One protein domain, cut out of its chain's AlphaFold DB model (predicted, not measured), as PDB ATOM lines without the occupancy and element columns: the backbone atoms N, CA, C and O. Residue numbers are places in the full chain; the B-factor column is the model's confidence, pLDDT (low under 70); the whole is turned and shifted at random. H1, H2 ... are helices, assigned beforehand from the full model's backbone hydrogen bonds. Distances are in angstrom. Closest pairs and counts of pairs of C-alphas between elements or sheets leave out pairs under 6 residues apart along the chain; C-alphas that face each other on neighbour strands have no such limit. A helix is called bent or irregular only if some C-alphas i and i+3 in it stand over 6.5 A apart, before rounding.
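Overview. This is residues 214 to 370 of the 535 residues of an uncharacterized protein of Massilia violaceinigra (UniProt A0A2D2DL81). The long helix H7 runs through the middle of a compact body of crossed helices, with H2, H3 and H5 packed on one side of it and H6, with H8 next to it, on the other. H1 and H4 pack on H3 at the end far from H6. The printed part has 157 residues with eight named helices, H1 to H8, and no named strand: all helix, with a radius of gyration of the C-alphas of 14.8 A and spans of 39 by 37 by 33 A.

Arrangement. Start at H1, residues 214 to 222; it touches H3, residues 253 to 261, the hub, at C-alphas 216 and 260, 7.5 A apart. H2, residues 235 to 248, forms a hairpin with H3, closest at C-alphas 239 and 260, 5.0 A. H4, residues 278 to 285, touches H5, residues 287 to 298, at C-alphas 282 and 290, 5.0 A. H5 touches H3 with residues 288 to 293 alone, closest at C-alphas 289 and 254, 4.6 A. H7, residues 327 to 344, touches H2 at a steep tilt of 57 degrees, C-alphas 339 and 242 being closest at 5.4 A. H8, residues 352 to 368, touches H6, residues 301 to 310, with residues 361 to 368 alone, closest at C-alphas 365 and 309, 5.7 A. Every O i to N i+4 pair is within hydrogen-bond range in H1 to H7, and 10 of 13 in H8.

Along the chain. Find C-alpha 214 at (13.040, -51.924, 34.195), where H1 begins. H7 runs 25.8 A from C-alpha 327 at (15.274, -24.100, 26.360). H8 runs 25.0 A to C-alpha 368 at (18.260, -20.358, 37.779), with a kink of 32 degrees near residue 362; it is irregular, C-alphas 364 and 367 being 7.8 A apart.

Size, cuts and confidence. The C-alphas of Ala 283 and Gln 352 are the two farthest apart, 40.3 A. The printed part has no cut; the links H1 to H2, H3 to H4 and H6 to H7 are long. Confidence is under 70 at residues 267 to 271 and 273 to 274.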
ATOM      1  N   GLU A 214      12.467 -50.585  33.999       76.44
ATOM      2  CA  GLU A 214      13.040 -51.924  34.195       76.44
ATOM      3  C   GLU A 214      13.773 -52.413  32.942       76.44
ATOM      4  O   GLU A 214      14.844 -53.009  33.061       76.44
ATOM      5  N   GLN A 215      13.271 -52.090  31.742       72.56
ATOM      6  CA  GLN A 215      13.988 -52.365  30.490       72.56
ATOM      7  C   GLN A 215      15.349 -51.662  30.460       72.56
ATOM      8  O   GLN A 215      16.366 -52.289  30.165       72.56
ATOM      9  N   VAL A 216      15.380 -50.380  30.829       79.06
ATOM     10  CA  VAL A 216      16.612 -49.589  30.911       79.06
ATOM     11  C   VAL A 216      17.563 -50.156  31.968       79.06
ATOM     12  O   VAL A 216      18.746 -50.339  31.692       79.06
ATOM     13  N   LEU A 217      17.075 -50.517  33.159       82.38
ATOM     14  CA  LEU A 217      17.912 -51.124  34.201       82.38
ATOM     15  C   LEU A 217      18.445 -52.506  33.805       82.38
ATOM     16  O   LEU A 217      19.544 -52.884  34.215       82.38
ATOM     17  N   ALA A 218      17.678 -53.292  33.051       76.62
ATOM     18  CA  ALA A 218      18.144 -54.569  32.528       76.62
ATOM     19  C   ALA A 218      19.231 -54.375  31.471       76.62
ATOM     20  O   ALA A 218      20.286 -55.004  31.554       76.62
ATOM     21  N   PHE A 219      19.011 -53.437  30.553       82.06
ATOM     22  CA  PHE A 219      19.992 -53.036  29.559       82.06
ATOM     23  C   PHE A 219      21.303 -52.556  30.208       82.06
ATOM     24  O   PHE A 219      22.369 -53.061  29.874       82.06
ATOM     25  N   LEU A 220      21.249 -51.664  31.201       82.94
ATOM     26  CA  LEU A 220      22.446 -51.157  31.889       82.94
ATOM     27  C   LEU A 220      23.238 -52.264  32.600       82.94
ATOM     28  O   LEU A 220      24.469 -52.260  32.580       82.94
ATOM     29  N   ARG A 221      22.552 -53.251  33.194       82.94
ATOM     30  CA  ARG A 221      23.209 -54.441  33.760       82.94
ATOM     31  C   ARG A 221      23.931 -55.247  32.683       82.94
ATOM     32  O   ARG A 221      25.068 -55.650  32.910       82.94
ATOM     33  N   GLN A 222      23.304 -55.439  31.522       77.19
ATOM     34  CA  GLN A 222      23.910 -56.134  30.384       77.19
ATOM     35  C   GLN A 222      25.157 -55.403  29.860       77.19
ATOM     36  O   GLN A 222      26.129 -56.058  29.500       77.19
ATOM     37  N   GLN A 223      25.166 -54.065  29.885       79.31
ATOM     38  CA  GLN A 223      26.340 -53.251  29.534       79.31
ATOM     39  C   GLN A 223      27.430 -53.224  30.626       79.31
ATOM     40  O   GLN A 223      28.385 -52.454  30.534       79.31
ATOM     41  N   GLY A 224      27.293 -54.033  31.684       77.75
ATOM     42  CA  GLY A 224      28.297 -54.182  32.738       77.75
ATOM     43  C   GLY A 224      28.254 -53.119  33.835       77.75
ATOM     44  O   GLY A 224      29.091 -53.165  34.737       77.75
ATOM     45  N   ALA A 225      27.275 -52.203  33.844       78.62
ATOM     46  CA  ALA A 225      27.231 -51.099  34.810       78.62
ATOM     47  C   ALA A 225      27.208 -51.567  36.280       78.62
ATOM     48  O   ALA A 225      27.715 -50.881  37.161       78.62
ATOM     49  N   ALA A 226      26.657 -52.754  36.562       79.62
ATOM     50  CA  ALA A 226      26.639 -53.335  37.909       79.62
ATOM     51  C   ALA A 226      28.016 -53.822  38.395       79.62
ATOM     52  O   ALA A 226      28.201 -54.054  39.586       79.62
ATOM     53  N   THR A 227      28.966 -54.009  37.479       78.25
ATOM     54  CA  THR A 227      30.298 -54.569  37.767       78.25
ATOM     55  C   THR A 227      31.410 -53.529  37.741       78.25
ATOM     56  O   THR A 227      32.509 -53.813  38.203       78.25
ATOM     57  N   VAL A 228      31.135 -52.331  37.217       75.06
ATOM     58  CA  VAL A 228      32.096 -51.225  37.148       75.06
ATOM     59  C   VAL A 228      32.142 -50.531  38.512       75.06
ATOM     60  O   VAL A 228      31.112 -49.993  38.931       75.06
ATOM     61  N   PRO A 229      33.289 -50.531  39.216       76.44
ATOM     62  CA  PRO A 229      33.442 -49.777  40.455       76.44
ATOM     63  C   PRO A 229      33.297 -48.276  40.192       76.44
ATOM     64  O   PRO A 229      33.897 -47.755  39.252       76.44
ATOM     65  N   HIS A 230      32.519 -47.583  41.021       77.38
ATOM     66  CA  HIS A 230      32.296 -46.141  40.921       77.38
ATOM     67  C   HIS A 230      32.113 -45.536  42.314       77.38
ATOM     68  O   HIS A 230      31.085 -45.739  42.972       77.38
ATOM     69  N   SER A 231      33.134 -44.810  42.777       77.88
ATOM     70  CA  SER A 231      33.249 -44.352  44.170       77.88
ATOM     71  C   SER A 231      33.046 -45.526  45.156       77.88
ATOM     72  O   SER A 231      33.670 -46.571  44.987       77.88
ATOM     73  N   ASP A 232      32.149 -45.392  46.141       75.56
ATOM     74  CA  ASP A 232      31.875 -46.401  47.180       75.56
ATOM     75  C   ASP A 232      30.866 -47.502  46.754       75.56
ATOM     76  O   ASP A 232      30.297 -48.187  47.604       75.56
ATOM     77  N   GLY A 233      30.575 -47.667  45.456       83.12
ATOM     78  CA  GLY A 233      29.606 -48.661  44.966       83.12
ATOM     79  C   GLY A 233      29.792 -49.039  43.497       83.12
ATOM     80  O   GLY A 233      30.878 -48.883  42.942       83.12
ATOM     81  N   SER A 234      28.737 -49.550  42.852       85.12
ATOM     82  CA  SER A 234      28.756 -49.796  41.403       85.12
ATOM     83  C   SER A 234      28.300 -48.570  40.611       85.12
ATOM     84  O   SER A 234      27.521 -47.743  41.095       85.12
ATOM     85  N   PHE A 235      28.721 -48.479  39.351       85.19
ATOM     86  CA  PHE A 235      28.221 -47.467  38.421       85.19
ATOM     87  C   PHE A 235      26.690 -47.538  38.271       85.19
ATOM     88  O   PHE A 235      26.020 -46.509  38.250       85.19
ATOM     89  N   LEU A 236      26.098 -48.737  38.293       87.62
ATOM     90  CA  LEU A 236      24.640 -48.898  38.301       87.62
ATOM     91  C   LEU A 236      23.974 -48.301  39.553       87.62
ATOM     92  O   LEU A 236      22.872 -47.758  39.451       87.62
ATOM     93  N   ASP A 237      24.606 -48.391  40.725       86.56
ATOM     94  CA  ASP A 237      24.069 -47.787  41.951       86.56
ATOM     95  C   ASP A 237      24.055 -46.264  41.863       86.56
ATOM     96  O   ASP A 237      23.071 -45.646  42.272       86.56
ATOM     97  N   HIS A 238      25.101 -45.682  41.275       88.94
ATOM     98  CA  HIS A 238      25.162 -44.258  40.961       88.94
ATOM     99  C   HIS A 238      24.026 -43.844  40.011       88.94
ATOM    100  O   HIS A 238      23.235 -42.969  40.355       88.94
ATOM    101  N   LEU A 239      23.844 -44.541  38.881       94.19
ATOM    102  CA  LEU A 239      22.771 -44.240  37.918       94.19
ATOM    103  C   LEU A 239      21.376 -44.305  38.566       94.19
ATOM    104  O   LEU A 239      20.547 -43.412  38.383       94.19
ATOM    105  N   LYS A 240      21.121 -45.328  39.393       93.31
ATOM    106  CA  LYS A 240      19.880 -45.444  40.182       93.31
ATOM    107  C   LYS A 240      19.741 -44.324  41.217       93.31
ATOM    108  O   LYS A 240      18.622 -43.928  41.540       93.31
ATOM    109  N   GLY A 241      20.852 -43.854  41.781       91.50
ATOM    110  CA  GLY A 241      20.915 -42.693  42.667       91.50
ATOM    111  C   GLY A 241      20.426 -41.425  41.977       91.50
ATOM    112  O   GLY A 241      19.507 -40.780  42.487       91.50
ATOM    113  N   VAL A 242      20.967 -41.142  40.789       96.31
ATOM    114  CA  VAL A 242      20.598 -39.992  39.952       96.31
ATOM    115  C   VAL A 242      19.115 -40.034  39.588       96.31
ATOM    116  O   VAL A 242      18.400 -39.058  39.809       96.31
ATOM    117  N   GLU A 243      18.609 -41.179  39.119       96.75
ATOM    118  CA  GLU A 243      17.184 -41.333  38.785       96.75
ATOM    119  C   GLU A 243      16.263 -41.071  39.976       96.75
ATOM    120  O   GLU A 243      15.243 -40.401  39.831       96.75
ATOM    121  N   ARG A 244      16.636 -41.558  41.165       93.94
ATOM    122  CA  ARG A 244      15.856 -41.341  42.386       93.94
ATOM    123  C   ARG A 244      15.853 -39.875  42.812       93.94
ATOM    124  O   ARG A 244      14.861 -39.417  43.367       93.94
ATOM    125  N   ILE A 245      16.953 -39.150  42.610       92.69
ATOM    126  CA  ILE A 245      17.011 -37.705  42.873       92.69
ATOM    127  C   ILE A 245      16.076 -36.969  41.907       92.69
ATOM    128  O   ILE A 245      15.231 -36.202  42.353       92.69
ATOM    129  N   LEU A 246      16.151 -37.279  40.609       93.12
ATOM    130  CA  LEU A 246      15.276 -36.694  39.588       93.12
ATOM    131  C   LEU A 246      13.789 -36.973  39.858       93.12
ATOM    132  O   LEU A 246      12.968 -36.068  39.739       93.12
ATOM    133  N   ASP A 247      13.443 -38.195  40.270       89.19
ATOM    134  CA  ASP A 247      12.082 -38.564  40.677       89.19
ATOM    135  C   ASP A 247      11.598 -37.735  41.875       89.19
ATOM    136  O   ASP A 247      10.521 -37.144  41.825       89.19
ATOM    137  N   ARG A 248      12.423 -37.598  42.924       90.94
ATOM    138  CA  ARG A 248      12.091 -36.752  44.084       90.94
ATOM    139  C   ARG A 248      11.934 -35.276  43.726       90.94
ATOM    140  O   ARG A 248      11.124 -34.594  44.345       90.94
ATOM    141  N   TRP A 249      12.683 -34.784  42.741       90.75
ATOM    142  CA  TRP A 249      12.549 -33.418  42.223       90.75
ATOM    143  C   TRP A 249      11.329 -33.227  41.315       90.75
ATOM    144  O   TRP A 249      11.079 -32.111  40.863       90.75
ATOM    145  N   GLY A 250      10.550 -34.287  41.065       81.00
ATOM    146  CA  GLY A 250       9.354 -34.240  40.230       81.00
ATOM    147  C   GLY A 250       9.665 -34.156  38.736       81.00
ATOM    148  O   GLY A 250       8.840 -33.653  37.974       81.00
ATOM    149  N   ALA A 251      10.846 -34.610  38.309       86.88
ATOM    150  CA  ALA A 251      11.223 -34.588  36.904       86.88
ATOM    151  C   ALA A 251      10.332 -35.540  36.071       86.88
ATOM    152  O   ALA A 251      10.005 -36.641  36.536       86.88
ATOM    153  N   PRO A 252       9.972 -35.165  34.828       81.75
ATOM    154  CA  PRO A 252       9.242 -36.035  33.908       81.75
ATOM    155  C   PRO A 252       9.945 -37.378  33.664       81.75
ATOM    156  O   PRO A 252      11.166 -37.504  33.818       81.75
ATOM    157  N   LEU A 253       9.178 -38.394  33.256       80.75
ATOM    158  CA  LEU A 253       9.684 -39.758  33.057       80.75
ATOM    159  C   LEU A 253      10.864 -39.795  32.077       80.75
ATOM    160  O   LEU A 253      11.859 -40.462  32.340       80.75
ATOM    161  N   GLU A 254      10.789 -39.050  30.979       85.62
ATOM    162  CA  GLU A 254      11.841 -38.958  29.972       85.62
ATOM    163  C   GLU A 254      13.158 -38.400  30.532       85.62
ATOM    164  O   GLU A 254      14.224 -38.898  30.178       85.62
ATOM    165  N   VAL A 255      13.100 -37.445  31.467       92.50
ATOM    166  CA  VAL A 255      14.285 -36.877  32.132       92.50
ATOM    167  C   VAL A 255      14.876 -37.887  33.113       92.50
ATOM    168  O   VAL A 255      16.091 -38.054  33.183       92.50
ATOM    169  N   ARG A 256      14.027 -38.624  33.835       94.88
ATOM    170  CA  ARG A 256      14.453 -39.695  34.749       94.88
ATOM    171  C   ARG A 256      15.127 -40.852  34.014       94.88
ATOM    172  O   ARG A 256      16.183 -41.320  34.439       94.88
ATOM    173  N   LEU A 257      14.537 -41.298  32.903       89.56
ATOM    174  CA  LEU A 257      15.115 -42.334  32.045       89.56
ATOM    175  C   LEU A 257      16.416 -41.847  31.399       89.56
ATOM    176  O   LEU A 257      17.389 -42.599  31.373       89.56
ATOM    177  N   ALA A 258      16.474 -40.587  30.958       95.88
ATOM    178  CA  ALA A 258      17.717 -39.985  30.491       95.88
ATOM    179  C   ALA A 258      18.779 -39.935  31.600       95.88
ATOM    180  O   ALA A 258      19.935 -40.244  31.337       95.88
ATOM    181  N   GLY A 259      18.398 -39.648  32.848       96.19
ATOM    182  CA  GLY A 259      19.276 -39.703  34.020       96.19
ATOM    183  C   GLY A 259      19.876 -41.090  34.278       96.19
ATOM    184  O   GLY A 259      21.065 -41.189  34.578       96.19
ATOM    185  N   LEU A 260      19.107 -42.170  34.087       93.88
ATOM    186  CA  LEU A 260      19.634 -43.546  34.147       93.88
ATOM    187  C   LEU A 260      20.659 -43.842  33.047       93.88
ATOM    188  O   LEU A 260      21.515 -44.699  33.228       93.88
ATOM    189  N   LEU A 261      20.549 -43.170  31.905       94.62
ATOM    190  CA  LEU A 261      21.328 -43.435  30.695       94.62
ATOM    191  C   LEU A 261      22.376 -42.351  30.412       94.62
ATOM    192  O   LEU A 261      23.047 -42.421  29.386       94.62
ATOM    193  N   HIS A 262      22.529 -41.357  31.294       93.06
ATOM    194  CA  HIS A 262      23.176 -40.075  30.989       93.06
ATOM    195  C   HIS A 262      24.648 -40.188  30.564       93.06
ATOM    196  O   HIS A 262      25.201 -39.245  30.009       93.06
ATOM    197  N   SER A 263      25.284 -41.327  30.828       87.50
ATOM    198  CA  SER A 263      26.693 -41.609  30.549       87.50
ATOM    199  C   SER A 263      26.903 -42.877  29.711       87.50
ATOM    200  O   SER A 263      28.022 -43.373  29.595       87.50
ATOM    201  N   VAL A 264      25.845 -43.383  29.062       85.88
ATOM    202  CA  VAL A 264      25.884 -44.617  28.255       85.88
ATOM    203  C   VAL A 264      26.832 -44.532  27.050       85.88
ATOM    204  O   VAL A 264      27.444 -45.531  26.686       85.88
ATOM    205  N   TYR A 265      27.013 -43.340  26.466       80.62
ATOM    206  CA  TYR A 265      27.984 -43.093  25.388       80.62
ATOM    207  C   TYR A 265      29.330 -42.555  25.901       80.62
ATOM    208  O   TYR A 265      30.197 -42.185  25.107       80.62
ATOM    209  N   GLY A 266      29.517 -42.511  27.221       71.62
ATOM    210  CA  GLY A 266      30.607 -41.797  27.874       71.62
ATOM    211  C   GLY A 266      30.361 -40.288  27.964       71.62
ATOM    212  O   GLY A 266      29.619 -39.694  27.184       71.62
ATOM    213  N   THR A 267      31.016 -39.650  28.928       62.84
ATOM    214  CA  THR A 267      30.948 -38.206  29.203       62.84
ATOM    215  C   THR A 267      32.356 -37.619  29.294       62.84
ATOM    216  O   THR A 267      33.360 -38.308  29.079       62.84
ATOM    217  N   GLU A 268      32.457 -36.305  29.478       50.19
ATOM    218  CA  GLU A 268      33.741 -35.668  29.759       50.19
ATOM    219  C   GLU A 268      34.237 -36.174  31.123       50.19
ATOM    220  O   GLU A 268      33.608 -35.923  32.144       50.19
ATOM    221  N   GLY A 269      35.310 -36.974  31.122       55.16
ATOM    222  CA  GLY A 269      35.859 -37.612  32.327       55.16
ATOM    223  C   GLY A 269      35.438 -39.068  32.571       55.16
ATOM    224  O   GLY A 269      36.027 -39.712  33.435       55.16
ATOM    225  N   PHE A 270      34.500 -39.631  31.796       60.66
ATOM    226  CA  PHE A 270      34.090 -41.038  31.926       60.66
ATOM    227  C   PHE A 270      33.974 -41.724  30.561       60.66
ATOM    228  O   PHE A 270      33.225 -41.288  29.686       60.66
ATOM    229  N   ALA A 271      34.722 -42.809  30.361       69.56
ATOM    230  CA  ALA A 271      34.660 -43.589  29.129       69.56
ATOM    231  C   ALA A 271      33.402 -44.470  29.098       69.56
ATOM    232  O   ALA A 271      32.983 -44.995  30.126       69.56
ATOM    233  N   ALA A 272      32.822 -44.666  27.911       71.75
ATOM    234  CA  ALA A 272      31.709 -45.595  27.745       71.75
ATOM    235  C   ALA A 272      32.129 -47.013  28.166       71.75
ATOM    236  O   ALA A 272      33.201 -47.488  27.785       71.75
ATOM    237  N   THR A 273      31.272 -47.704  28.919       62.44
ATOM    238  CA  THR A 273      31.535 -49.081  29.368       62.44
ATOM    239  C   THR A 273      31.334 -50.104  28.248       62.44
ATOM    240  O   THR A 273      31.852 -51.216  28.330       62.44
ATOM    241  N   ALA A 274      30.600 -49.728  27.197       66.50
ATOM    242  CA  ALA A 274      30.324 -50.541  26.022       66.50
ATOM    243  C   ALA A 274      29.937 -49.662  24.819       66.50
ATOM    244  O   ALA A 274      29.571 -48.495  24.971       66.50
ATOM    245  N   THR A 275      29.992 -50.230  23.614       76.75
ATOM    246  CA  THR A 275      29.452 -49.590  22.408       76.75
ATOM    247  C   THR A 275      27.939 -49.774  22.380       76.75
ATOM    248  O   THR A 275      27.449 -50.897  22.270       76.75
ATOM    249  N   VAL A 276      27.209 -48.666  22.480       79.88
ATOM    250  CA  VAL A 276      25.744 -48.640  22.491       79.88
ATOM    251  C   VAL A 276      25.252 -47.842  21.293       79.88
ATOM    252  O   VAL A 276      25.700 -46.720  21.066       79.88
ATOM    253  N   GLU A 277      24.316 -48.415  20.539       80.38
ATOM    254  CA  GLU A 277      23.757 -47.765  19.355       80.38
ATOM    255  C   GLU A 277      22.630 -46.792  19.741       80.38
ATOM    256  O   GLU A 277      21.734 -47.174  20.502       80.38
ATOM    257  N   PRO A 278      22.574 -45.572  19.171       83.19
ATOM    258  CA  PRO A 278      21.523 -44.601  19.485       83.19
ATOM    259  C   PRO A 278      20.093 -45.112  19.312       83.19
ATOM    260  O   PRO A 278      19.223 -44.840  20.140       83.19
ATOM    261  N   ALA A 279      19.867 -45.932  18.284       77.12
ATOM    262  CA  ALA A 279      18.572 -46.552  18.029       77.12
ATOM    263  C   ALA A 279      18.127 -47.500  19.159       77.12
ATOM    264  O   ALA A 279      16.930 -47.653  19.390       77.12
ATOM    265  N   GLN A 280      19.065 -48.128  19.882       78.19
ATOM    266  CA  GLN A 280      18.734 -48.979  21.030       78.19
ATOM    267  C   GLN A 280      18.229 -48.139  22.201       78.19
ATOM    268  O   GLN A 280      17.237 -48.496  22.830       78.19
ATOM    269  N   VAL A 281      18.873 -47.001  22.469       83.88
ATOM    270  CA  VAL A 281      18.463 -46.088  23.543       83.88
ATOM    271  C   VAL A 281      17.094 -45.477  23.252       83.88
ATOM    272  O   VAL A 281      16.240 -45.452  24.136       83.88
ATOM    273  N   GLU A 282      16.843 -45.061  22.009       83.12
ATOM    274  CA  GLU A 282      15.528 -44.573  21.577       83.12
ATOM    275  C   GLU A 282      14.438 -45.643  21.691       83.12
ATOM    276  O   GLU A 282      13.352 -45.359  22.196       83.12
ATOM    277  N   ALA A 283      14.731 -46.886  21.299       73.19
ATOM    278  CA  ALA A 283      13.785 -47.990  21.433       73.19
ATOM    279  C   ALA A 283      13.443 -48.309  22.902       73.19
ATOM    280  O   ALA A 283      12.304 -48.670  23.196       73.19
ATOM    281  N   LEU A 284      14.409 -48.170  23.817       79.25
ATOM    282  CA  LEU A 284      14.247 -48.485  25.242       79.25
ATOM    283  C   LEU A 284      13.575 -47.357  26.036       79.25
ATOM    284  O   LEU A 284      12.677 -47.610  26.838       79.25
ATOM    285  N   ALA A 285      14.023 -46.117  25.841       79.75
ATOM    286  CA  ALA A 285      13.652 -44.976  26.681       79.75
ATOM    287  C   ALA A 285      12.734 -43.960  25.978       79.75
ATOM    288  O   ALA A 285      12.234 -43.035  26.617       79.75
ATOM    289  N   GLY A 286      12.484 -44.136  24.677       78.38
ATOM    290  CA  GLY A 286      11.742 -43.197  23.842       78.38
ATOM    291  C   GLY A 286      12.612 -42.064  23.287       78.38
ATOM    292  O   GLY A 286      13.688 -41.753  23.802       78.38
ATOM    293  N   ALA A 287      12.119 -41.418  22.226       86.44
ATOM    294  CA  ALA A 287      12.853 -40.385  21.488       86.44
ATOM    295  C   ALA A 287      13.257 -39.181  22.353       86.44
ATOM    296  O   ALA A 287      14.384 -38.705  22.246       86.44
ATOM    297  N   ALA A 288      12.373 -38.717  23.243       84.00
ATOM    298  CA  ALA A 288      12.659 -37.575  24.111       84.00
ATOM    299  C   ALA A 288      13.836 -37.857  25.062       84.00
ATOM    300  O   ALA A 288      14.782 -37.072  25.130       84.00
ATOM    301  N   ALA A 289      13.828 -39.012  25.736       89.75
ATOM    302  CA  ALA A 289      14.920 -39.410  26.619       89.75
ATOM    303  C   ALA A 289      16.223 -39.631  25.837       89.75
ATOM    304  O   ALA A 289      17.279 -39.161  26.251       89.75
ATOM    305  N   ALA A 290      16.160 -40.293  24.676       91.62
ATOM    306  CA  ALA A 290      17.336 -40.544  23.846       91.62
ATOM    307  C   ALA A 290      17.999 -39.253  23.338       91.62
ATOM    308  O   ALA A 290      19.227 -39.168  23.318       91.62
ATOM    309  N   GLN A 291      17.207 -38.232  22.994       94.12
ATOM    310  CA  GLN A 291      17.728 -36.907  22.653       94.12
ATOM    311  C   GLN A 291      18.463 -36.275  23.838       94.12
ATOM    312  O   GLN A 291      19.593 -35.823  23.669       94.12
ATOM    313  N   LEU A 292      17.880 -36.297  25.041       96.50
ATOM    314  CA  LEU A 292      18.537 -35.776  26.246       96.50
ATOM    315  C   LEU A 292      19.846 -36.515  26.553       96.50
ATOM    316  O   LEU A 292      20.846 -35.873  26.857       96.50
ATOM    317  N   VAL A 293      19.877 -37.844  26.412       95.75
ATOM    318  CA  VAL A 293      21.099 -38.648  26.593       95.75
ATOM    319  C   VAL A 293      22.176 -38.249  25.583       95.75
ATOM    320  O   VAL A 293      23.331 -38.052  25.961       95.75
ATOM    321  N   ALA A 294      21.810 -38.095  24.308       93.25
ATOM    322  CA  ALA A 294      22.743 -37.683  23.263       93.25
ATOM    323  C   ALA A 294      23.301 -36.274  23.518       93.25
ATOM    324  O   ALA A 294      24.507 -36.061  23.375       93.25
ATOM    325  N   LEU A 295      22.449 -35.329  23.936       95.25
ATOM    326  CA  LEU A 295      22.880 -33.981  24.294       95.25
ATOM    327  C   LEU A 295      23.807 -34.004  25.514       95.25
ATOM    328  O   LEU A 295      24.879 -33.408  25.462       95.25
ATOM    329  N   PHE A 296      23.448 -34.741  26.569       95.31
ATOM    330  CA  PHE A 296      24.235 -34.820  27.800       95.31
ATOM    331  C   PHE A 296      25.620 -35.442  27.572       95.31
ATOM    332  O   PHE A 296      26.622 -34.904  28.034       95.31
ATOM    333  N   CYS A 297      25.699 -36.547  26.823       91.31
ATOM    334  CA  CYS A 297      26.976 -37.192  26.481       91.31
ATOM    335  C   CYS A 297      27.828 -36.340  25.521       91.31
ATOM    336  O   CYS A 297      29.062 -36.409  25.537       91.31
ATOM    337  N   GLY A 298      27.165 -35.569  24.652       90.62
ATOM    338  CA  GLY A 298      27.797 -34.766  23.613       90.62
ATOM    339  C   GLY A 298      28.282 -33.396  24.079       90.62
ATOM    340  O   GLY A 298      29.260 -32.898  23.522       90.62
ATOM    341  N   MET A 299      27.621 -32.784  25.065       93.50
ATOM    342  CA  MET A 299      27.955 -31.450  25.569       93.50
ATOM    343  C   MET A 299      29.172 -31.457  26.504       93.50
ATOM    344  O   MET A 299      29.551 -32.484  27.065       93.50
ATOM    345  N   THR A 300      29.760 -30.279  26.710       89.81
ATOM    346  CA  THR A 300      30.684 -30.026  27.829       89.81
ATOM    347  C   THR A 300      29.913 -29.432  29.015       89.81
ATOM    348  O   THR A 300      29.052 -28.569  28.785       89.81
ATOM    349  N   PRO A 301      30.211 -29.804  30.276       89.31
ATOM    350  CA  PRO A 301      29.581 -29.204  31.452       89.31
ATOM    351  C   PRO A 301      29.719 -27.680  31.489       89.31
ATOM    352  O   PRO A 301      28.758 -26.979  31.793       89.31
ATOM    353  N   ALA A 302      30.884 -27.154  31.090       90.44
ATOM    354  CA  ALA A 302      31.123 -25.716  31.004       90.44
ATOM    355  C   ALA A 302      30.119 -25.019  30.072       90.44
ATOM    356  O   ALA A 302      29.559 -23.989  30.439       90.44
ATOM    357  N   SER A 303      29.821 -25.609  28.907       94.19
ATOM    358  CA  SER A 303      28.844 -25.028  27.980       94.19
ATOM    359  C   SER A 303      27.419 -25.013  28.532       94.19
ATOM    360  O   SER A 303      26.697 -24.052  28.287       94.19
ATOM    361  N   LEU A 304      27.022 -26.025  29.316       94.81
ATOM    362  CA  LEU A 304      25.723 -26.026  29.994       94.81
ATOM    363  C   LEU A 304      25.655 -24.900  31.030       94.81
ATOM    364  O   LEU A 304      24.696 -24.133  31.047       94.81
ATOM    365  N   VAL A 305      26.691 -24.775  31.861       93.25
ATOM    366  CA  VAL A 305      26.790 -23.730  32.891       93.25
ATOM    367  C   VAL A 305      26.728 -22.337  32.265       93.25
ATOM    368  O   VAL A 305      25.973 -21.488  32.738       93.25
ATOM    369  N   ASP A 306      27.475 -22.107  31.185       93.00
ATOM    370  CA  ASP A 306      27.479 -20.831  30.468       93.00
ATOM    371  C   ASP A 306      26.127 -20.551  29.795       93.00
ATOM    372  O   ASP A 306      25.628 -19.429  29.870       93.00
ATOM    373  N   SER A 307      25.503 -21.567  29.191       92.38
ATOM    374  CA  SER A 307      24.181 -21.463  28.565       92.38
ATOM    375  C   SER A 307      23.097 -21.068  29.572       92.38
ATOM    376  O   SER A 307      22.318 -20.147  29.309       92.38
ATOM    377  N   VAL A 308      23.090 -21.708  30.746       93.44
ATOM    378  CA  VAL A 308      22.164 -21.404  31.846       93.44
ATOM    379  C   VAL A 308      22.439 -20.009  32.406       93.44
ATOM    380  O   VAL A 308      21.516 -19.211  32.544       93.44
ATOM    381  N   ALA A 309      23.705 -19.667  32.665       90.31
ATOM    382  CA  ALA A 309      24.070 -18.356  33.197       90.31
ATOM    383  C   ALA A 309      23.721 -17.201  32.240       90.31
ATOM    384  O   ALA A 309      23.330 -16.120  32.688       90.31
ATOM    385  N   ALA A 310      23.837 -17.432  30.930       88.69
ATOM    386  CA  ALA A 310      23.511 -16.466  29.887       88.69
ATOM    387  C   ALA A 310      22.019 -16.432  29.506       88.69
ATOM    388  O   ALA A 310      21.630 -15.552  28.740       88.69
ATOM    389  N   HIS A 311      21.192 -17.358  30.014       85.44
ATOM    390  CA  HIS A 311      19.803 -17.582  29.575       85.44
ATOM    391  C   HIS A 311      19.661 -17.702  28.057       85.44
ATOM    392  O   HIS A 311      18.756 -17.136  27.440       85.44
ATOM    393  N   HIS A 312      20.604 -18.401  27.443       85.88
ATOM    394  CA  HIS A 312      20.616 -18.590  26.007       85.88
ATOM    395  C   HIS A 312      20.953 -20.051  25.731       85.88
ATOM    396  O   HIS A 312      22.064 -20.468  26.072       85.88
ATOM    397  N   PRO A 313      20.051 -20.834  25.113       83.69
ATOM    398  CA  PRO A 313      20.270 -22.254  24.887       83.69
ATOM    399  C   PRO A 313      21.332 -22.444  23.797       83.69
ATOM    400  O   PRO A 313      21.067 -22.373  22.602       83.69
ATOM    401  N   ALA A 314      22.584 -22.579  24.224       89.56
ATOM    402  CA  ALA A 314      23.748 -22.681  23.356       89.56
ATOM    403  C   ALA A 314      24.736 -23.664  23.975       89.56
ATOM    404  O   ALA A 314      25.594 -23.296  24.775       89.56
ATOM    405  N   LEU A 315      24.607 -24.926  23.578       92.56
ATOM    406  CA  LEU A 315      25.486 -25.994  24.027       92.56
ATOM    407  C   LEU A 315      26.633 -26.196  23.034       92.56
ATOM    408  O   LEU A 315      26.523 -25.900  21.839       92.56
ATOM    409  N   ARG A 316      27.759 -26.706  23.534       92.31
ATOM    410  CA  ARG A 316      28.935 -27.013  22.714       92.31
ATOM    411  C   ARG A 316      29.428 -28.420  22.972       92.31
ATOM    412  O   ARG A 316      29.488 -28.862  24.120       92.31
ATOM    413  N   LYS A 317      29.846 -29.080  21.895       89.50
ATOM    414  CA  LYS A 317      30.586 -30.338  21.961       89.50
ATOM    415  C   LYS A 317      32.032 -30.110  22.395       89.50
ATOM    416  O   LYS A 317      32.526 -28.984  22.382       89.50
ATOM    417  N   ARG A 318      32.736 -31.201  22.711       81.00
ATOM    418  CA  ARG A 318      34.165 -31.177  23.084       81.00
ATOM    419  C   ARG A 318      35.083 -30.633  21.989       81.00
ATOM    420  O   ARG A 318      36.114 -30.053  22.295       81.00
ATOM    421  N   ASP A 319      34.710 -30.791  20.722       85.38
ATOM    422  CA  ASP A 319      35.440 -30.216  19.584       85.38
ATOM    423  C   ASP A 319      35.124 -28.719  19.358       85.38
ATOM    424  O   ASP A 319      35.592 -28.122  18.390       85.38
ATOM    425  N   GLY A 320      34.316 -28.107  20.234       85.25
ATOM    426  CA  GLY A 320      33.899 -26.707  20.166       85.25
ATOM    427  C   GLY A 320      32.726 -26.433  19.220       85.25
ATOM    428  O   GLY A 320      32.219 -25.302  19.201       85.25
ATOM    429  N   SER A 321      32.265 -27.437  18.462       90.06
ATOM    430  CA  SER A 321      31.130 -27.293  17.546       90.06
ATOM    431  C   SER A 321      29.815 -27.075  18.302       90.06
ATOM    432  O   SER A 321      29.644 -27.509  19.445       90.06
ATOM    433  N   ALA A 322      28.888 -26.351  17.669       91.88
ATOM    434  CA  ALA A 322      27.584 -26.064  18.254       91.88
ATOM    435  C   ALA A 322      26.738 -27.342  18.357       91.88
ATOM    436  O   ALA A 322      26.765 -28.203  17.474       91.88
ATOM    437  N   LEU A 323      25.974 -27.436  19.438       91.12
ATOM    438  CA  LEU A 323      25.013 -28.495  19.694       91.12
ATOM    439  C   LEU A 323      23.637 -27.840  19.837       91.12
ATOM    440  O   LEU A 323      23.437 -27.008  20.721       91.12
ATOM    441  N   ASP A 324      22.729 -28.172  18.923       88.25
ATOM    442  CA  ASP A 324      21.392 -27.584  18.884       88.25
ATOM    443  C   ASP A 324      20.540 -28.124  20.037       88.25
ATOM    444  O   ASP A 324      20.427 -29.340  20.210       88.25
ATOM    445  N   ALA A 325      19.987 -27.220  20.840       89.81
ATOM    446  CA  ALA A 325      19.118 -27.544  21.960       89.81
ATOM    447  C   ALA A 325      18.128 -26.400  22.203       89.81
ATOM    448  O   ALA A 325      18.493 -25.228  22.140       89.81
ATOM    449  N   GLY A 326      16.875 -26.739  22.500       91.25
ATOM    450  CA  GLY A 326      15.867 -25.784  22.963       91.25
ATOM    451  C   GLY A 326      15.992 -25.485  24.460       91.25
ATOM    452  O   GLY A 326      16.691 -26.188  25.191       91.25
ATOM    453  N   GLN A 327      15.266 -24.471  24.938       89.88
ATOM    454  CA  GLN A 327      15.274 -24.100  26.360       89.88
ATOM    455  C   GLN A 327      14.815 -25.256  27.265       89.88
ATOM    456  O   GLN A 327      15.501 -25.572  28.229       89.88
ATOM    457  N   ASP A 328      13.739 -25.957  26.901       89.38
ATOM    458  CA  ASP A 328      13.223 -27.096  27.680       89.38
ATOM    459  C   ASP A 328      14.265 -28.221  27.834       89.38
ATOM    460  O   ASP A 328      14.346 -28.884  28.869       89.38
ATOM    461  N   GLN A 329      15.100 -28.430  26.810       93.12
ATOM    462  CA  GLN A 329      16.187 -29.408  26.862       93.12
ATOM    463  C   GLN A 329      17.314 -28.925  27.774       93.12
ATOM    464  O   GLN A 329      17.843 -29.723  28.540       93.12
ATOM    465  N   VAL A 330      17.666 -27.636  27.737       93.94
ATOM    466  CA  VAL A 330      18.656 -27.050  28.655       93.94
ATOM    467  C   VAL A 330      18.193 -27.156  30.108       93.94
ATOM    468  O   VAL A 330      18.987 -27.543  30.963       93.94
ATOM    469  N   ASP A 331      16.913 -26.913  30.384       91.56
ATOM    470  CA  ASP A 331      16.345 -27.038  31.729       91.56
ATOM    471  C   ASP A 331      16.372 -28.499  32.219       91.56
ATOM    472  O   ASP A 331      16.760 -28.780  33.357       91.56
ATOM    473  N   ALA A 332      16.037 -29.456  31.346       94.31
ATOM    474  CA  ALA A 332      16.147 -30.883  31.649       94.31
ATOM    475  C   ALA A 332      17.604 -31.321  31.889       94.31
ATOM    476  O   ALA A 332      17.886 -32.055  32.840       94.31
ATOM    477  N   LEU A 333      18.544 -30.846  31.066       97.00
ATOM    478  CA  LEU A 333      19.976 -31.123  31.208       97.00
ATOM    479  C   LEU A 333      20.549 -30.507  32.488       97.00
ATOM    480  O   LEU A 333      21.381 -31.142  33.136       97.00
ATOM    481  N   LEU A 334      20.079 -29.322  32.893       95.56
ATOM    482  CA  LEU A 334      20.417 -28.704  34.174       95.56
ATOM    483  C   LEU A 334      19.988 -29.599  35.342       95.56
ATOM    484  O   LEU A 334      20.798 -29.867  36.228       95.56
ATOM    485  N   LEU A 335      18.752 -30.113  35.331       96.56
ATOM    486  CA  LEU A 335      18.292 -31.053  36.358       96.56
ATOM    487  C   LEU A 335      19.135 -32.331  36.379       96.56
ATOM    488  O   LEU A 335      19.548 -32.764  37.453       96.56
ATOM    489  N   MET A 336      19.436 -32.917  35.216       97.81
ATOM    490  CA  MET A 336      20.295 -34.106  35.122       97.81
ATOM    491  C   MET A 336      21.701 -33.842  35.672       97.81
ATOM    492  O   MET A 336      22.221 -34.652  36.438       97.81
ATOM    493  N   TYR A 337      22.302 -32.703  35.323       96.75
ATOM    494  CA  TYR A 337      23.639 -32.313  35.766       96.75
ATOM    495  C   TYR A 337      23.699 -32.112  37.284       96.75
ATOM    496  O   TYR A 337      24.580 -32.653  37.954       96.75
ATOM    497  N   LEU A 338      22.719 -31.400  37.845       97.31
ATOM    498  CA  LEU A 338      22.620 -31.177  39.285       97.31
ATOM    499  C   LEU A 338      22.310 -32.464  40.054       97.31
ATOM    500  O   LEU A 338      22.841 -32.654  41.143       97.31
ATOM    501  N   ALA A 339      21.482 -33.359  39.505       97.44
ATOM    502  CA  ALA A 339      21.192 -34.648  40.129       97.44
ATOM    503  C   ALA A 339      22.428 -35.553  40.138       97.44
ATOM    504  O   ALA A 339      22.697 -36.205  41.144       97.44
ATOM    505  N   ASN A 340      23.202 -35.549  39.048       95.00
ATOM    506  CA  ASN A 340      24.492 -36.225  38.973       95.00
ATOM    507  C   ASN A 340      25.458 -35.710  40.055       95.00
ATOM    508  O   ASN A 340      25.976 -36.500  40.842       95.00
ATOM    509  N   MET A 341      25.624 -34.387  40.157       94.06
ATOM    510  CA  MET A 341      26.452 -33.749  41.187       94.06
ATOM    511  C   MET A 341      25.972 -34.097  42.608       94.06
ATOM    512  O   MET A 341      26.758 -34.542  43.441       94.06
ATOM    513  N   ALA A 342      24.672 -33.953  42.886       95.50
ATOM    514  CA  ALA A 342      24.086 -34.221  44.201       95.50
ATOM    515  C   ALA A 342      24.262 -35.680  44.651       95.50
ATOM    516  O   ALA A 342      24.405 -35.947  45.845       95.50
ATOM    517  N   GLU A 343      24.253 -36.625  43.707       95.12
ATOM    518  CA  GLU A 343      24.506 -38.042  43.972       95.12
ATOM    519  C   GLU A 343      25.976 -38.303  44.332       95.12
ATOM    520  O   GLU A 343      26.258 -39.052  45.270       95.12
ATOM    521  N   GLN A 344      26.906 -37.662  43.617       89.31
ATOM    522  CA  GLN A 344      28.344 -37.911  43.740       89.31
ATOM    523  C   GLN A 344      28.986 -37.195  44.932       89.31
ATOM    524  O   GLN A 344      29.854 -37.769  45.591       89.31
ATOM    525  N   LEU A 345      28.566 -35.968  45.245       90.25
ATOM    526  CA  LEU A 345      29.188 -35.131  46.276       90.25
ATOM    527  C   LEU A 345      29.340 -35.821  47.653       90.25
ATOM    528  O   LEU A 345      30.437 -35.772  48.212       90.25
ATOM    529  N   PRO A 346      28.333 -36.534  48.205       88.25
ATOM    530  CA  PRO A 346      28.501 -37.285  49.456       88.25
ATOM    531  C   PRO A 346      29.591 -38.367  49.401       88.25
ATOM    532  O   PRO A 346      30.236 -38.652  50.415       88.25
ATOM    533  N   ARG A 347      29.799 -38.971  48.224       84.56
ATOM    534  CA  ARG A 347      30.806 -40.014  47.970       84.56
ATOM    535  C   ARG A 347      32.206 -39.414  47.792       84.56
ATOM    536  O   ARG A 347      33.203 -40.058  48.098       84.56
ATOM    537  N   LEU A 348      32.284 -38.165  47.336       79.38
ATOM    538  CA  LEU A 348      33.530 -37.434  47.080       79.38
ATOM    539  C   LEU A 348      33.900 -36.451  48.198       79.38
ATOM    540  O   LEU A 348      34.825 -35.664  48.032       79.38
ATOM    541  N   ARG A 349      33.239 -36.514  49.363       78.56
ATOM    542  CA  ARG A 349      33.454 -35.589  50.495       78.56
ATOM    543  C   ARG A 349      34.904 -35.484  50.988       78.56
ATOM    544  O   ARG A 349      35.259 -34.511  51.639       78.56
ATOM    545  N   HIS A 350      35.734 -36.481  50.689       72.94
ATOM    546  CA  HIS A 350      37.157 -36.509  51.029       72.94
ATOM    547  C   HIS A 350      38.046 -35.760  50.013       72.94
ATOM    548  O   HIS A 350      39.188 -35.437  50.329       72.94
ATOM    549  N   LEU A 351      37.545 -35.465  48.806       75.31
ATOM    550  CA  LEU A 351      38.240 -34.714  47.756       75.31
ATOM    551  C   LEU A 351      37.795 -33.247  47.777       75.31
ATOM    552  O   LEU A 351      36.951 -32.822  46.991       75.31
ATOM    553  N   GLN A 352      38.359 -32.467  48.700       77.06
ATOM    554  CA  GLN A 352      37.883 -31.108  48.976       77.06
ATOM    555  C   GLN A 352      37.918 -30.173  47.760       77.06
ATOM    556  O   GLN A 352      36.999 -29.376  47.596       77.06
ATOM    557  N   GLU A 353      38.945 -30.279  46.913       74.25
ATOM    558  CA  GLU A 353      39.066 -29.468  45.693       74.25
ATOM    559  C   GLU A 353      37.872 -29.694  44.757       74.25
ATOM    560  O   GLU A 353      37.259 -28.735  44.306       74.25
ATOM    561  N   VAL A 354      37.451 -30.953  44.580       78.25
ATOM    562  CA  VAL A 354      36.284 -31.308  43.755       78.25
ATOM    563  C   VAL A 354      34.996 -30.724  44.340       78.25
ATOM    564  O   VAL A 354      34.182 -30.160  43.615       78.25
ATOM    565  N   VAL A 355      34.818 -30.809  45.664       84.25
ATOM    566  CA  VAL A 355      33.638 -30.246  46.347       84.25
ATOM    567  C   VAL A 355      33.598 -28.717  46.241       84.25
ATOM    568  O   VAL A 355      32.518 -28.138  46.099       84.25
ATOM    569  N   ASP A 356      34.751 -28.052  46.336       83.81
ATOM    570  CA  ASP A 356      34.857 -26.595  46.234       83.81
ATOM    571  C   ASP A 356      34.623 -26.119  44.784       83.81
ATOM    572  O   ASP A 356      33.909 -25.130  44.582       83.81
ATOM    573  N   ASP A 357      35.111 -26.860  43.786       84.25
ATOM    574  CA  ASP A 357      34.862 -26.603  42.361       84.25
ATOM    575  C   ASP A 357      33.376 -26.761  42.003       84.25
ATOM    576  O   ASP A 357      32.770 -25.850  41.426       84.25
ATOM    577  N   ASP A 358      32.742 -27.863  42.416       90.38
ATOM    578  CA  ASP A 358      31.308 -28.097  42.202       90.38
ATOM    579  C   ASP A 358      30.451 -27.034  42.905       90.38
ATOM    580  O   ASP A 358      29.461 -26.548  42.348       90.38
ATOM    581  N   ARG A 359      30.855 -26.602  44.108       92.75
ATOM    582  CA  ARG A 359      30.210 -25.488  44.819       92.75
ATOM    583  C   ARG A 359      30.312 -24.196  44.019       92.75
ATOM    584  O   ARG A 359      29.316 -23.480  43.905       92.75
ATOM    585  N   ALA A 360      31.486 -23.874  43.482       90.19
ATOM    586  CA  ALA A 360      31.686 -22.674  42.679       90.19
ATOM    587  C   ALA A 360      30.832 -22.707  41.401       90.19
ATOM    588  O   ALA A 360      30.189 -21.707  41.067       90.19
ATOM    589  N   ILE A 361      30.757 -23.860  40.729       91.19
ATOM    590  CA  ILE A 361      29.882 -24.069  39.569       91.19
ATOM    591  C   ILE A 361      28.420 -23.851  39.955       91.19
ATOM    592  O   ILE A 361      27.731 -23.053  39.317       91.19
ATOM    593  N   TYR A 362      27.955 -24.500  41.023       95.19
ATOM    594  CA  TYR A 362      26.586 -24.361  41.503       95.19
ATOM    595  C   TYR A 362      26.236 -22.901  41.810       95.19
ATOM    596  O   TYR A 362      25.192 -22.423  41.369       95.19
ATOM    597  N   GLN A 363      27.117 -22.147  42.477       94.00
ATOM    598  CA  GLN A 363      26.866 -20.735  42.791       94.00
ATOM    599  C   GLN A 363      26.678 -19.861  41.545       94.00
ATOM    600  O   GLN A 363      25.854 -18.946  41.568       94.00
ATOM    601  N   ARG A 364      27.369 -20.162  40.437       94.00
ATOM    602  CA  ARG A 364      27.199 -19.431  39.165       94.00
ATOM    603  C   ARG A 364      25.796 -19.583  38.577       94.00
ATOM    604  O   ARG A 364      25.313 -18.659  37.927       94.00
ATOM    605  N   ILE A 365      25.154 -20.730  38.791       93.81
ATOM    606  CA  ILE A 365      23.849 -21.070  38.198       93.81
ATOM    607  C   ILE A 365      22.704 -21.099  39.213       93.81
ATOM    608  O   ILE A 365      21.547 -21.232  38.825       93.81
ATOM    609  N   ARG A 366      22.996 -20.927  40.509       94.81
ATOM    610  CA  ARG A 366      22.056 -21.069  41.631       94.81
ATOM    611  C   ARG A 366      20.765 -20.268  41.464       94.81
ATOM    612  O   ARG A 366      19.699 -20.742  41.857       94.81
ATOM    613  N   ALA A 367      20.844 -19.069  40.885       92.81
ATOM    614  CA  ALA A 367      19.687 -18.200  40.652       92.81
ATOM    615  C   ALA A 367      18.647 -18.811  39.691       92.81
ATOM    616  O   ALA A 367      17.468 -18.478  39.782       92.81
ATOM    617  N   TYR A 368      19.076 -19.729  38.823       91.19
ATOM    618  CA  TYR A 368      18.260 -20.358  37.779       91.19
ATOM    619  C   TYR A 368      17.763 -21.750  38.173       91.19
ATOM    620  O   TYR A 368      16.930 -22.338  37.492       91.19
ATOM    621  N   VAL A 369      18.251 -22.280  39.296       92.69
ATOM    622  CA  VAL A 369      17.847 -23.589  39.807       92.69
ATOM    623  C   VAL A 369      16.446 -23.498  40.426       92.69
ATOM    624  O   VAL A 369      16.209 -22.597  41.242       92.69
ATOM    625  N   PRO A 370      15.519 -24.428  40.114       91.44
ATOM    626  CA  PRO A 370      14.198 -24.470  40.737       91.44
ATOM    627  C   PRO A 370      14.279 -24.478  42.267       91.44
ATOM    628  O   PRO A 370      15.139 -25.138  42.847       91.44
TER     629      PRO A 370